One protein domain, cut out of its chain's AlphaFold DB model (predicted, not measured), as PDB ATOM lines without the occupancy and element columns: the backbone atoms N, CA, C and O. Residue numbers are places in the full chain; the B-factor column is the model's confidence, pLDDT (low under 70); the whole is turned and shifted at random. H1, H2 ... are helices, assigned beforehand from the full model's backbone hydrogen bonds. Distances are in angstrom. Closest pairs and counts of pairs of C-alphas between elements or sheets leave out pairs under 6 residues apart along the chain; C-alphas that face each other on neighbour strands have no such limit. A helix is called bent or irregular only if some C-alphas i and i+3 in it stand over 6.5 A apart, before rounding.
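Overview. This is residues 6 to 92 of the 96 residues of an uncharacterized protein of Burkholderia dolosa (UniProt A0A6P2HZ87). Long helix H3 and H2 form a hairpin, H1 crosses H2 at a steep tilt and meets H3 with its residues 6 to 10 alone, and H5 runs beside H1 the opposite way. H4 lies at one end, near H5. The printed part has 87 residues with five named helices, H1 to H5 in chain order, all helix; it is compact, radius of gyration of the C-alphas 12.4 A, spanning 38 by 26 by 22 A.

Along the chain. H3, residues 38 to 54, is 24.8 A long; H5, residues 75 to 91, 24.4 A, ends at C-alpha 91 (31.407, -13.441, 23.494). H1, residues 6 to 20, 21.3 A, begins at C-alpha 6 (35.245, -25.547, 30.782). H2 is residues 26 to 36; H4 is residues 61 to 70. H3 and H4 are irregular: C-alphas 39 and 42 are 7.4 A apart, 67 and 70 7.2 A.

Arrangement. H3 touches H2, closest C-alphas Gly 41 and Gly 34, 3.9 A, at a shallow tilt of 12 degrees, opposite ways. The hub H1 touches H3 with residues 6 to 10 alone, closest C-alphas Lys 7 and Val 43, 5.8 A, about perpendicular at 77 degrees. H1 touches H2, closest C-alphas Ala 14 and Ala 29, 4.9 A. H1 touches H5, closest C-alphas Arg 15 and Ala 83, 5.6 A, at a shallow tilt of 17 degrees, opposite ways. The packing is part aligned, part crossed. H4 is close to H5 but not clearly touching, closest C-alphas Glu 62 and Arg 78, 7.4 A. Every O i to N i+4 pair is within hydrogen-bond range in H1, H2 and H5; H3 has 11 of 13, H4 5 of 6.

Size, cuts and confidence. The farthest C-alphas, of His 39 and Gly 69, are 38.1 A apart. The printed part has no cut and no long link; no printed residue is under 70 in pLDDT.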
ATOM      1  N   GLU A   6      36.321 -24.600  30.476       95.19
ATOM      2  CA  GLU A   6      35.245 -25.547  30.782       95.19
ATOM      3  C   GLU A   6      33.869 -24.890  30.660       95.19
ATOM      4  O   GLU A   6      32.950 -25.478  30.094       95.19
ATOM      5  N   LYS A   7      33.721 -23.642  31.128       94.88
ATOM      6  CA  LYS A   7      32.480 -22.871  30.952       94.88
ATOM      7  C   LYS A   7      32.197 -22.611  29.476       94.88
ATOM      8  O   LYS A   7      31.063 -22.780  29.036       94.88
ATOM      9  N   ARG A   8      33.229 -22.269  28.695       95.50
ATOM     10  CA  ARG A   8      33.124 -22.132  27.233       95.50
ATOM     11  C   ARG A   8      32.694 -23.445  26.581       95.50
ATOM     12  O   ARG A   8      31.806 -23.430  25.733       95.50
ATOM     13  N   ALA A   9      33.296 -24.568  26.968       96.69
ATOM     14  CA  ALA A   9      32.939 -25.885  26.445       96.69
ATOM     15  C   ALA A   9      31.481 -26.250  26.770       96.69
ATOM     16  O   ALA A   9      30.726 -26.616  25.870       96.69
ATOM     17  N   ALA A  10      31.057 -26.063  28.023       97.56
ATOM     18  CA  ALA A  10      29.685 -26.316  28.456       97.56
ATOM     19  C   ALA A  10      28.660 -25.465  27.685       97.56
ATOM     20  O   ALA A  10      27.638 -25.984  27.237       97.56
ATOM     21  N   LEU A  11      28.950 -24.176  27.471       97.12
ATOM     22  CA  LEU A  11      28.083 -23.281  26.700       97.12
ATOM     23  C   LEU A  11      27.994 -23.679  25.223       97.12
ATOM     24  O   LEU A  11      26.895 -23.682  24.673       97.12
ATOM     25  N   LYS A  12      29.102 -24.080  24.587       97.44
ATOM     26  CA  LYS A  12      29.085 -24.584  23.201       97.44
ATOM     27  C   LYS A  12      28.208 -25.829  23.058       97.44
ATOM     28  O   LYS A  12      27.354 -25.873  22.177       97.44
ATOM     29  N   LEU A  13      28.347 -26.792  23.970       97.88
ATOM     30  CA  LEU A  13      27.515 -28.000  23.976       97.88
ATOM     31  C   LEU A  13      26.034 -27.668  24.211       97.88
ATOM     32  O   LEU A  13      25.155 -28.176  23.514       97.88
ATOM     33  N   ALA A  14      25.734 -26.769  25.153       97.75
ATOM     34  CA  ALA A  14      24.367 -26.316  25.395       97.75
ATOM     35  C   ALA A  14      23.775 -25.613  24.161       97.75
ATOM     36  O   ALA A  14      22.624 -25.865  23.801       97.75
ATOM     37  N   ARG A  15      24.564 -24.779  23.473       97.12
ATOM     38  CA  ARG A  15      24.172 -24.101  22.231       97.12
ATOM     39  C   ARG A  15      23.777 -25.098  21.146       97.12
ATOM     40  O   ARG A  15      22.724 -24.935  20.532       97.12
ATOM     41  N   GLU A  16      24.586 -26.130  20.922       96.38
ATOM     42  CA  GLU A  16      24.307 -27.180  19.936       96.38
ATOM     43  C   GLU A  16      22.992 -27.906  20.240       96.38
ATOM     44  O   GLU A  16      22.170 -28.116  19.341       96.38
ATOM     45  N   ARG A  17      22.731 -28.215  21.516       95.81
ATOM     46  CA  ARG A  17      21.457 -28.814  21.945       95.81
ATOM     47  C   ARG A  17      20.263 -27.894  21.699       95.81
ATOM     48  O   ARG A  17      19.223 -28.358  21.236       95.81
ATOM     49  N   ILE A  18      20.390 -26.592  21.962       95.06
ATOM     50  CA  ILE A  18      19.326 -25.624  21.649       95.06
ATOM     51  C   ILE A  18      19.101 -25.541  20.136       95.06
ATOM     52  O   ILE A  18      17.956 -25.600  19.686       95.06
ATOM     53  N   ALA A  19      20.170 -25.436  19.342       92.12
ATOM     54  CA  ALA A  19      20.096 -25.291  17.889       92.12
ATOM     55  C   ALA A  19      19.413 -26.498  17.222       92.12
ATOM     56  O   ALA A  19      18.507 -26.331  16.400       92.12
ATOM     57  N   THR A  20      19.778 -27.710  17.643       91.69
ATOM     58  CA  THR A  20      19.193 -28.971  17.155       91.69
ATOM     59  C   THR A  20      17.793 -29.252  17.711       91.69
ATOM     60  O   THR A  20      17.113 -30.152  17.230       91.69
ATOM     61  N   GLY A  21      17.324 -28.466  18.686       88.62
ATOM     62  CA  GLY A  21      16.034 -28.674  19.346       88.62
ATOM     63  C   GLY A  21      16.042 -29.780  20.406       88.62
ATOM     64  O   GLY A  21      14.983 -30.106  20.933       88.62
ATOM     65  N   GLY A  22      17.215 -30.319  20.755       87.88
ATOM     66  CA  GLY A  22      17.383 -31.324  21.808       87.88
ATOM     67  C   GLY A  22      17.064 -30.810  23.215       87.88
ATOM     68  O   GLY A  22      16.787 -31.605  24.107       87.88
ATOM     69  N   SER A  23      17.042 -29.488  23.414       90.06
ATOM     70  CA  SER A  23      16.584 -28.874  24.662       90.06
ATOM     71  C   SER A  23      15.751 -27.621  24.382       90.06
ATOM     72  O   SER A  23      16.091 -26.787  23.540       90.06
ATOM     73  N   ARG A  24      14.641 -27.461  25.115       88.31
ATOM     74  CA  ARG A  24      13.770 -26.281  24.993       88.31
ATOM     75  C   ARG A  24      14.287 -25.074  25.772       88.31
ATOM     76  O   ARG A  24      14.087 -23.958  25.316       88.31
ATOM     77  N   TYR A  25      14.945 -25.288  26.908       90.69
ATOM     78  CA  TYR A  25      15.386 -24.229  27.821       90.69
ATOM     79  C   TYR A  25      16.899 -24.283  28.027       90.69
ATOM     80  O   TYR A  25      17.471 -25.373  28.076       90.69
ATOM     81  N   ILE A  26      17.542 -23.123  28.199       93.44
ATOM     82  CA  ILE A  26      19.004 -23.029  28.370       93.44
ATOM     83  C   ILE A  26      19.453 -23.787  29.627       93.44
ATOM     84  O   ILE A  26      20.380 -24.589  29.574       93.44
ATOM     85  N   CYS A  27      18.748 -23.613  30.750       94.50
ATOM     86  CA  CYS A  27      19.082 -24.300  31.999       94.50
ATOM     87  C   CYS A  27      18.934 -25.827  31.913       94.50
ATOM     88  O   CYS A  27      19.682 -26.537  32.579       94.50
ATOM     89  N   PHE A  28      18.004 -26.334  31.097       94.56
ATOM     90  CA  PHE A  28      17.890 -27.774  30.839       94.56
ATOM     91  C   PHE A  28      18.985 -28.265  29.898       94.56
ATOM     92  O   PHE A  28      19.563 -29.309  30.163       94.56
ATOM     93  N   ALA A  29      19.351 -27.487  28.877       96.44
ATOM     94  CA  ALA A  29      20.495 -27.819  28.032       96.44
ATOM     95  C   ALA A  29      21.784 -27.963  28.864       96.44
ATOM     96  O   ALA A  29      22.523 -28.922  28.682       96.44
ATOM     97  N   LEU A  30      22.019 -27.057  29.819       97.12
ATOM     98  CA  LEU A  30      23.159 -27.132  30.740       97.12
ATOM     99  C   LEU A  30      23.065 -28.311  31.715       97.12
ATOM    100  O   LEU A  30      24.078 -28.937  32.008       97.12
ATOM    101  N   HIS A  31      21.867 -28.628  32.209       96.69
ATOM    102  CA  HIS A  31      21.664 -29.808  33.049       96.69
ATOM    103  C   HIS A  31      22.010 -31.099  32.292       96.69
ATOM    104  O   HIS A  31      22.784 -31.911  32.794       96.69
ATOM    105  N   ASP A  32      21.516 -31.240  31.060       96.88
ATOM    106  CA  ASP A  32      21.813 -32.386  30.199       96.88
ATOM    107  C   ASP A  32      23.313 -32.490  29.898       96.88
ATOM    108  O   ASP A  32      23.877 -33.581  29.925       96.88
ATOM    109  N   VAL A  33      23.981 -31.361  29.632       97.69
ATOM    110  CA  VAL A  33      25.439 -31.328  29.430       97.69
ATOM    111  C   VAL A  33      26.170 -31.803  30.681       97.69
ATOM    112  O   VAL A  33      27.059 -32.640  30.565       97.69
ATOM    113  N   GLY A  34      25.784 -31.340  31.871       97.56
ATOM    114  CA  GLY A  34      26.376 -31.807  33.127       97.56
ATOM    115  C   GLY A  34      26.155 -33.303  33.380       97.56
ATOM    116  O   GLY A  34      27.049 -33.973  33.889       97.56
ATOM    117  N   ALA A  35      25.000 -33.843  32.982       96.38
ATOM    118  CA  ALA A  35      24.703 -35.270  33.093       96.38
ATOM    119  C   ALA A  35      25.517 -36.124  32.102       96.38
ATOM    120  O   ALA A  35      26.017 -37.186  32.470       96.38
ATOM    121  N   LEU A  36      25.674 -35.663  30.855       97.00
ATOM    122  CA  LEU A  36      26.431 -36.363  29.807       97.00
ATOM    123  C   LEU A  36      27.949 -36.236  29.980       97.00
ATOM    124  O   LEU A  36      28.696 -37.144  29.620       97.00
ATOM    125  N   PHE A  37      28.405 -35.118  30.540       96.81
ATOM    126  CA  PHE A  37      29.809 -34.810  30.776       96.81
ATOM    127  C   PHE A  37      30.005 -34.472  32.260       96.81
ATOM    128  O   PHE A  37      30.097 -33.293  32.605       96.81
ATOM    129  N   PRO A  38      30.112 -35.476  33.155       96.06
ATOM    130  CA  PRO A  38      30.141 -35.246  34.603       96.06
ATOM    131  C   PRO A  38      31.233 -34.276  35.076       96.06
ATOM    132  O   PRO A  38      31.026 -33.519  36.021       96.06
ATOM    133  N   HIS A  39      32.374 -34.234  34.382       96.00
ATOM    134  CA  HIS A  39      33.462 -33.288  34.660       96.00
ATOM    135  C   HIS A  39      33.073 -31.813  34.424       96.00
ATOM    136  O   HIS A  39      33.678 -30.922  35.010       96.00
ATOM    137  N   LEU A  40      32.046 -31.546  33.607       97.44
ATOM    138  CA  LEU A  40      31.471 -30.216  33.391       97.44
ATOM    139  C   LEU A  40      30.309 -29.905  34.347       97.44
ATOM    140  O   LEU A  40      29.817 -28.777  34.344       97.44
ATOM    141  N   GLY A  41      29.861 -30.859  35.166       97.25
ATOM    142  CA  GLY A  41      28.716 -30.691  36.069       97.25
ATOM    143  C   GLY A  41      28.804 -29.431  36.943       97.25
ATOM    144  O   GLY A  41      27.928 -28.568  36.836       97.25
ATOM    145  N   PRO A  42      29.893 -29.237  37.715       96.50
ATOM    146  CA  PRO A  42      30.039 -28.064  38.576       96.50
ATOM    147  C   PRO A  42      29.978 -26.729  37.820       96.50
ATOM    148  O   PRO A  42      29.386 -25.766  38.305       96.50
ATOM    149  N   VAL A  43      30.562 -26.651  36.617       96.25
ATOM    150  CA  VAL A  43      30.514 -25.418  35.814       96.25
ATOM    151  C   VAL A  43      29.143 -25.200  35.178       96.25
ATOM    152  O   VAL A  43      28.704 -24.055  35.083       96.25
ATOM    153  N   CYS A  44      28.426 -26.266  34.810       97.44
ATOM    154  CA  CYS A  44      27.044 -26.177  34.341       97.44
ATOM    155  C   CYS A  44      26.122 -25.620  35.432       97.44
ATOM    156  O   CYS A  44      25.294 -24.757  35.142       97.44
ATOM    157  N   ASP A  45      26.292 -26.040  36.686       96.38
ATOM    158  CA  ASP A  45      25.500 -25.515  37.801       96.38
ATOM    159  C   ASP A  45      25.810 -24.044  38.102       96.38
ATOM    160  O   ASP A  45      24.885 -23.256  38.309       96.38
ATOM    161  N   GLN A  46      27.081 -23.632  38.023       95.44
ATOM    162  CA  GLN A  46      27.451 -22.212  38.117       95.44
ATOM    163  C   GLN A  46      26.808 -21.374  37.002       95.44
ATOM    164  O   GLN A  46      26.274 -20.299  37.268       95.44
ATOM    165  N   LEU A  47      26.830 -21.866  35.758       95.94
ATOM    166  CA  LEU A  47      26.206 -21.186  34.619       95.94
ATOM    167  C   LEU A  47      24.688 -21.066  34.797       95.94
ATOM    168  O   LEU A  47      24.121 -20.010  34.535       95.94
ATOM    169  N   ARG A  48      24.029 -22.123  35.282       95.44
ATOM    170  CA  ARG A  48      22.589 -22.109  35.581       95.44
ATOM    171  C   ARG A  48      22.246 -21.100  36.671       95.44
ATOM    172  O   ARG A  48      21.257 -20.387  36.527       95.44
ATOM    173  N   ALA A  49      23.050 -21.032  37.734       94.31
ATOM    174  CA  ALA A  49      22.869 -20.052  38.799       94.31
ATOM    175  C   ALA A  49      23.002 -18.623  38.253       94.31
ATOM    176  O   ALA A  49      22.092 -17.824  38.437       94.31
ATOM    177  N   TYR A  50      24.057 -18.350  37.478       93.62
ATOM    178  CA  TYR A  50      24.251 -17.053  36.827       93.62
ATOM    179  C   TYR A  50      23.072 -16.664  35.928       93.62
ATOM    180  O   TYR A  50      22.559 -15.555  36.036       93.62
ATOM    181  N   ILE A  51      22.609 -17.573  35.063       93.31
ATOM    182  CA  ILE A  51      21.466 -17.309  34.177       93.31
ATOM    183  C   ILE A  51      20.211 -17.009  34.996       93.31
ATOM    184  O   ILE A  51      19.506 -16.056  34.690       93.31
ATOM    185  N   ARG A  52      19.933 -17.786  36.048       92.44
ATOM    186  CA  ARG A  52      18.785 -17.535  36.927       92.44
ATOM    187  C   ARG A  52      18.856 -16.146  37.563       92.44
ATOM    188  O   ARG A  52      17.839 -15.467  37.612       92.44
ATOM    189  N   ASP A  53      20.036 -15.720  37.999       92.94
ATOM    190  CA  ASP A  53      20.221 -14.402  38.607       92.94
ATOM    191  C   ASP A  53      20.029 -13.276  37.574       92.94
ATOM    192  O   ASP A  53      19.374 -12.281  37.871       92.94
ATOM    193  N   GLN A  54      20.510 -13.451  36.334       91.31
ATOM    194  CA  GLN A  54      20.273 -12.507  35.227       91.31
ATOM    195  C   GLN A  54      18.794 -12.411  34.828       91.31
ATOM    196  O   GLN A  54      18.337 -11.367  34.366       91.31
ATOM    197  N   LEU A  55      18.051 -13.507  34.984       92.31
ATOM    198  CA  LEU A  55      16.632 -13.577  34.657       92.31
ATOM    199  C   LEU A  55      15.733 -13.254  35.846       92.31
ATOM    200  O   LEU A  55      14.525 -13.311  35.683       92.31
ATOM    201  N   HIS A  56      16.246 -12.912  37.026       91.44
ATOM    202  CA  HIS A  56      15.384 -12.574  38.155       91.44
ATOM    203  C   HIS A  56      14.560 -11.296  37.865       91.44
ATOM    204  O   HIS A  56      15.122 -10.325  37.351       91.44
ATOM    205  N   PRO A  57      13.254 -11.236  38.214       93.88
ATOM    206  CA  PRO A  57      12.457 -12.209  38.981       93.88
ATOM    207  C   PRO A  57      11.758 -13.297  38.146       93.88
ATOM    208  O   PRO A  57      10.911 -14.028  38.658       93.88
ATOM    209  N   TRP A  58      12.063 -13.398  36.859       92.56
ATOM    210  CA  TRP A  58      11.427 -14.327  35.935       92.56
ATOM    211  C   TRP A  58      11.996 -15.745  36.064       92.56
ATOM    212  O   TRP A  58      13.190 -15.957  36.276       92.56
ATOM    213  N   SER A  59      11.129 -16.749  35.916       84.88
ATOM    214  CA  SER A  59      11.517 -18.162  36.030       84.88
ATOM    215  C   SER A  59      12.102 -18.706  34.730       84.88
ATOM    216  O   SER A  59      12.834 -19.698  34.736       84.88
ATOM    217  N   THR A  60      11.774 -18.075  33.598       84.94
ATOM    218  CA  THR A  60      12.228 -18.497  32.272       84.94
ATOM    219  C   THR A  60      12.711 -17.327  31.428       84.94
ATOM    220  O   THR A  60      12.320 -16.174  31.618       84.94
ATOM    221  N   PHE A  61      13.551 -17.642  30.441       88.88
ATOM    222  CA  PHE A  61      13.993 -16.660  29.458       88.88
ATOM    223  C   PHE A  61      12.809 -16.105  28.659       88.88
ATOM    224  O   PHE A  61      12.758 -14.916  28.374       88.88
ATOM    225  N   GLU A  62      11.821 -16.941  28.345       89.12
ATOM    226  CA  GLU A  62      10.616 -16.528  27.633       89.12
ATOM    227  C   GLU A  62       9.749 -15.549  28.439       89.12
ATOM    228  O   GLU A  62       9.188 -14.619  27.858       89.12
ATOM    229  N   GLU A  63       9.641 -15.731  29.758       90.50
ATOM    230  CA  GLU A  63       8.970 -14.773  30.648       90.50
ATOM    231  C   GLU A  63       9.712 -13.438  30.692       90.50
ATOM    232  O   GLU A  63       9.089 -12.390  30.516       90.50
ATOM    233  N   TRP A  64      11.042 -13.475  30.844       92.94
ATOM    234  CA  TRP A  64      11.882 -12.279  30.771       92.94
ATOM    235  C   TRP A  64      11.700 -11.559  29.426       92.94
ATOM    236  O   TRP A  64      11.474 -10.350  29.394       92.94
ATOM    237  N   GLN A  65      11.708 -12.290  28.307       91.25
ATOM    238  CA  GLN A  65      11.473 -11.721  26.978       91.25
ATOM    239  C   GLN A  65      10.093 -11.063  26.885       91.25
ATOM    240  O   GLN A  65       9.983  -9.940  26.396       91.25
ATOM    241  N   ALA A  66       9.040 -11.737  27.350       91.62
ATOM    242  CA  ALA A  66       7.687 -11.194  27.316       91.62
ATOM    243  C   ALA A  66       7.572  -9.891  28.121       91.62
ATOM    244  O   ALA A  66       6.989  -8.925  27.627       91.62
ATOM    245  N   ALA A  67       8.182  -9.837  29.308       92.25
ATOM    246  CA  ALA A  67       8.202  -8.644  30.149       92.25
ATOM    247  C   ALA A  67       9.008  -7.482  29.540       92.25
ATOM    248  O   ALA A  67       8.687  -6.323  29.782       92.25
ATOM    249  N   ASN A  68      10.007  -7.778  28.705       89.69
ATOM    250  CA  ASN A  68      10.851  -6.790  28.025       89.69
ATOM    251  C   ASN A  68      10.383  -6.490  26.583       89.69
ATOM    252  O   ASN A  68      11.187  -6.199  25.699       89.69
ATOM    253  N   GLY A  69       9.078  -6.597  26.309       90.38
ATOM    254  CA  GLY A  69       8.485  -6.206  25.021       90.38
ATOM    255  C   GLY A  69       8.743  -7.178  23.864       90.38
ATOM    256  O   GLY A  69       8.376  -6.905  22.725       90.38
ATOM    257  N   CYS A  70       9.329  -8.342  24.142       88.31
ATOM    258  CA  CYS A  70       9.609  -9.396  23.167       88.31
ATOM    259  C   CYS A  70       8.569 -10.535  23.223       88.31
ATOM    260  O   CYS A  70       8.871 -11.686  22.896       88.31
ATOM    261  N   GLY A  71       7.339 -10.223  23.645       83.94
ATOM    262  CA  GLY A  71       6.210 -11.156  23.677       83.94
ATOM    263  C   GLY A  71       5.758 -11.610  22.282       83.94
ATOM    264  O   GLY A  71       6.099 -11.015  21.265       83.94
ATOM    265  N   GLY A  72       5.000 -12.710  22.216       84.94
ATOM    266  CA  GLY A  72       4.402 -13.194  20.960       84.94
ATOM    267  C   GLY A  72       5.364 -13.868  19.970       84.94
ATOM    268  O   GLY A  72       4.925 -14.345  18.927       84.94
ATOM    269  N   ARG A  73       6.661 -13.978  20.292       87.56
ATOM    270  CA  ARG A  73       7.639 -14.682  19.444       87.56
ATOM    271  C   ARG A  73       7.243 -16.143  19.220       87.56
ATOM    272  O   ARG A  73       6.862 -16.839  20.168       87.56
ATOM    273  N   SER A  74       7.378 -16.608  17.976       89.75
ATOM    274  CA  SER A  74       7.141 -18.003  17.590       89.75
ATOM    275  C   SER A  74       8.148 -18.946  18.254       89.75
ATOM    276  O   SER A  74       9.217 -18.526  18.701       89.75
ATOM    277  N   PHE A  75       7.845 -20.246  18.287       86.56
ATOM    278  CA  PHE A  75       8.767 -21.239  18.848       86.56
ATOM    279  C   PHE A  75      10.144 -21.221  18.161       86.56
ATOM    280  O   PHE A  75      11.174 -21.276  18.835       86.56
ATOM    281  N   ALA A  76      10.162 -21.090  16.830       89.75
ATOM    282  CA  ALA A  76      11.395 -21.008  16.052       89.75
ATOM    283  C   ALA A  76      12.218 -19.764  16.417       89.75
ATOM    284  O   ALA A  76      13.424 -19.884  16.632       89.75
ATOM    285  N   GLN A  77      11.568 -18.604  16.567       91.81
ATOM    286  CA  GLN A  77      12.250 -17.372  16.960       91.81
ATOM    287  C   GLN A  77      12.820 -17.479  18.376       91.81
ATOM    288  O   GLN A  77      13.993 -17.199  18.586       91.81
ATOM    289  N   ARG A  78      12.041 -17.994  19.335       90.81
ATOM    290  CA  ARG A  78      12.521 -18.181  20.713       90.81
ATOM    291  C   ARG A  78      13.730 -19.119  20.787       90.81
ATOM    292  O   ARG A  78      14.569 -18.962  21.670       90.81
ATOM    293  N   ARG A  79      13.832 -20.108  19.889       92.94
ATOM    294  CA  ARG A  79      15.018 -20.977  19.783       92.94
ATOM    295  C   ARG A  79      16.245 -20.195  19.322       92.94
ATOM    296  O   ARG A  79      17.300 -20.350  19.929       92.94
ATOM    297  N   ILE A  80      16.094 -19.363  18.290       93.50
ATOM    298  CA  ILE A  80      17.159 -18.471  17.810       93.50
ATOM    299  C   ILE A  80      17.606 -17.544  18.940       93.50
ATOM    300  O   ILE A  80      18.796 -17.428  19.191       93.50
ATOM    301  N   ASP A  81      16.664 -16.966  19.679       93.81
ATOM    302  CA  ASP A  81      16.980 -16.036  20.760       93.81
ATOM    303  C   ASP A  81      17.750 -16.699  21.909       93.81
ATOM    304  O   ASP A  81      18.684 -16.114  22.445       93.81
ATOM    305  N   ARG A  82      17.393 -17.938  22.276       94.50
ATOM    306  CA  ARG A  82      18.147 -18.707  23.278       94.50
ATOM    307  C   ARG A  82      19.562 -19.025  22.804       94.50
ATOM    308  O   ARG A  82      20.488 -18.966  23.605       94.50
ATOM    309  N   ALA A  83      19.732 -19.366  21.526       94.81
ATOM    310  CA  ALA A  83      21.057 -19.575  20.951       94.81
ATOM    311  C   ALA A  83      21.869 -18.270  20.952       94.81
ATOM    312  O   ALA A  83      23.011 -18.280  21.395       94.81
ATOM    313  N   ALA A  84      21.252 -17.149  20.571       93.75
ATOM    314  CA  ALA A  84      21.872 -15.827  20.596       93.75
ATOM    315  C   ALA A  84      22.254 -15.379  22.017       93.75
ATOM    316  O   ALA A  84      23.292 -14.758  22.203       93.75
ATOM    317  N   TRP A  85      21.460 -15.729  23.033       93.50
ATOM    318  CA  TRP A  85      21.826 -15.488  24.430       93.50
ATOM    319  C   TRP A  85      23.081 -16.269  24.830       93.50
ATOM    320  O   TRP A  85      23.973 -15.720  25.472       93.50
ATOM    321  N   ILE A  86      23.173 -17.545  24.442       94.94
ATOM    322  CA  ILE A  86      24.379 -18.347  24.694       94.94
ATOM    323  C   ILE A  86      25.577 -17.772  23.927       94.94
ATOM    324  O   ILE A  86      26.666 -17.708  24.489       94.94
ATOM    325  N   ASP A  87      25.378 -17.313  22.689       94.81
ATOM    326  CA  ASP A  87      26.418 -16.656  21.888       94.81
ATOM    327  C   ASP A  87      26.911 -15.372  22.573       94.81
ATOM    328  O   ASP A  87      28.112 -15.195  22.748       94.81
ATOM    329  N   TRP A  88      26.006 -14.553  23.114       91.62
ATOM    330  CA  TRP A  88      26.373 -13.396  23.935       91.62
ATOM    331  C   TRP A  88      27.185 -13.786  25.183       91.62
ATOM    332  O   TRP A  88      28.186 -13.141  25.489       91.62
ATOM    333  N   MET A  89      26.821 -14.875  25.874       91.56
ATOM    334  CA  MET A  89      27.604 -15.385  27.013       91.56
ATOM    335  C   MET A  89      28.987 -15.917  26.601       91.56
ATOM    336  O   MET A  89      29.908 -15.909  27.415       91.56
ATOM    337  N   LEU A  90      29.134 -16.423  25.372       91.38
ATOM    338  CA  LEU A  90      30.407 -16.896  24.817       91.38
ATOM    339  C   LEU A  90      31.324 -15.741  24.399       91.38
ATOM    340  O   LEU A  90      32.550 -15.862  24.517       91.38
ATOM    341  N   ASP A  91      30.720 -14.649  23.933       85.69
ATOM    342  CA  ASP A  91      31.407 -13.441  23.494       85.69
ATOM    343  C   ASP A  91      31.790 -12.519  24.657       85.69
ATOM    344  O   ASP A  91      32.703 -11.714  24.490       85.69
ATOM    345  N   GLU A  92      31.162 -12.642  25.837       72.56
ATOM    346  CA  GLU A  92      31.496 -11.835  27.020       72.56
ATOM    347  C   GLU A  92      32.993 -11.935  27.394       72.56
ATOM    348  O   GLU A  92      33.453 -12.975  27.884       72.56
TER     349      GLU A  92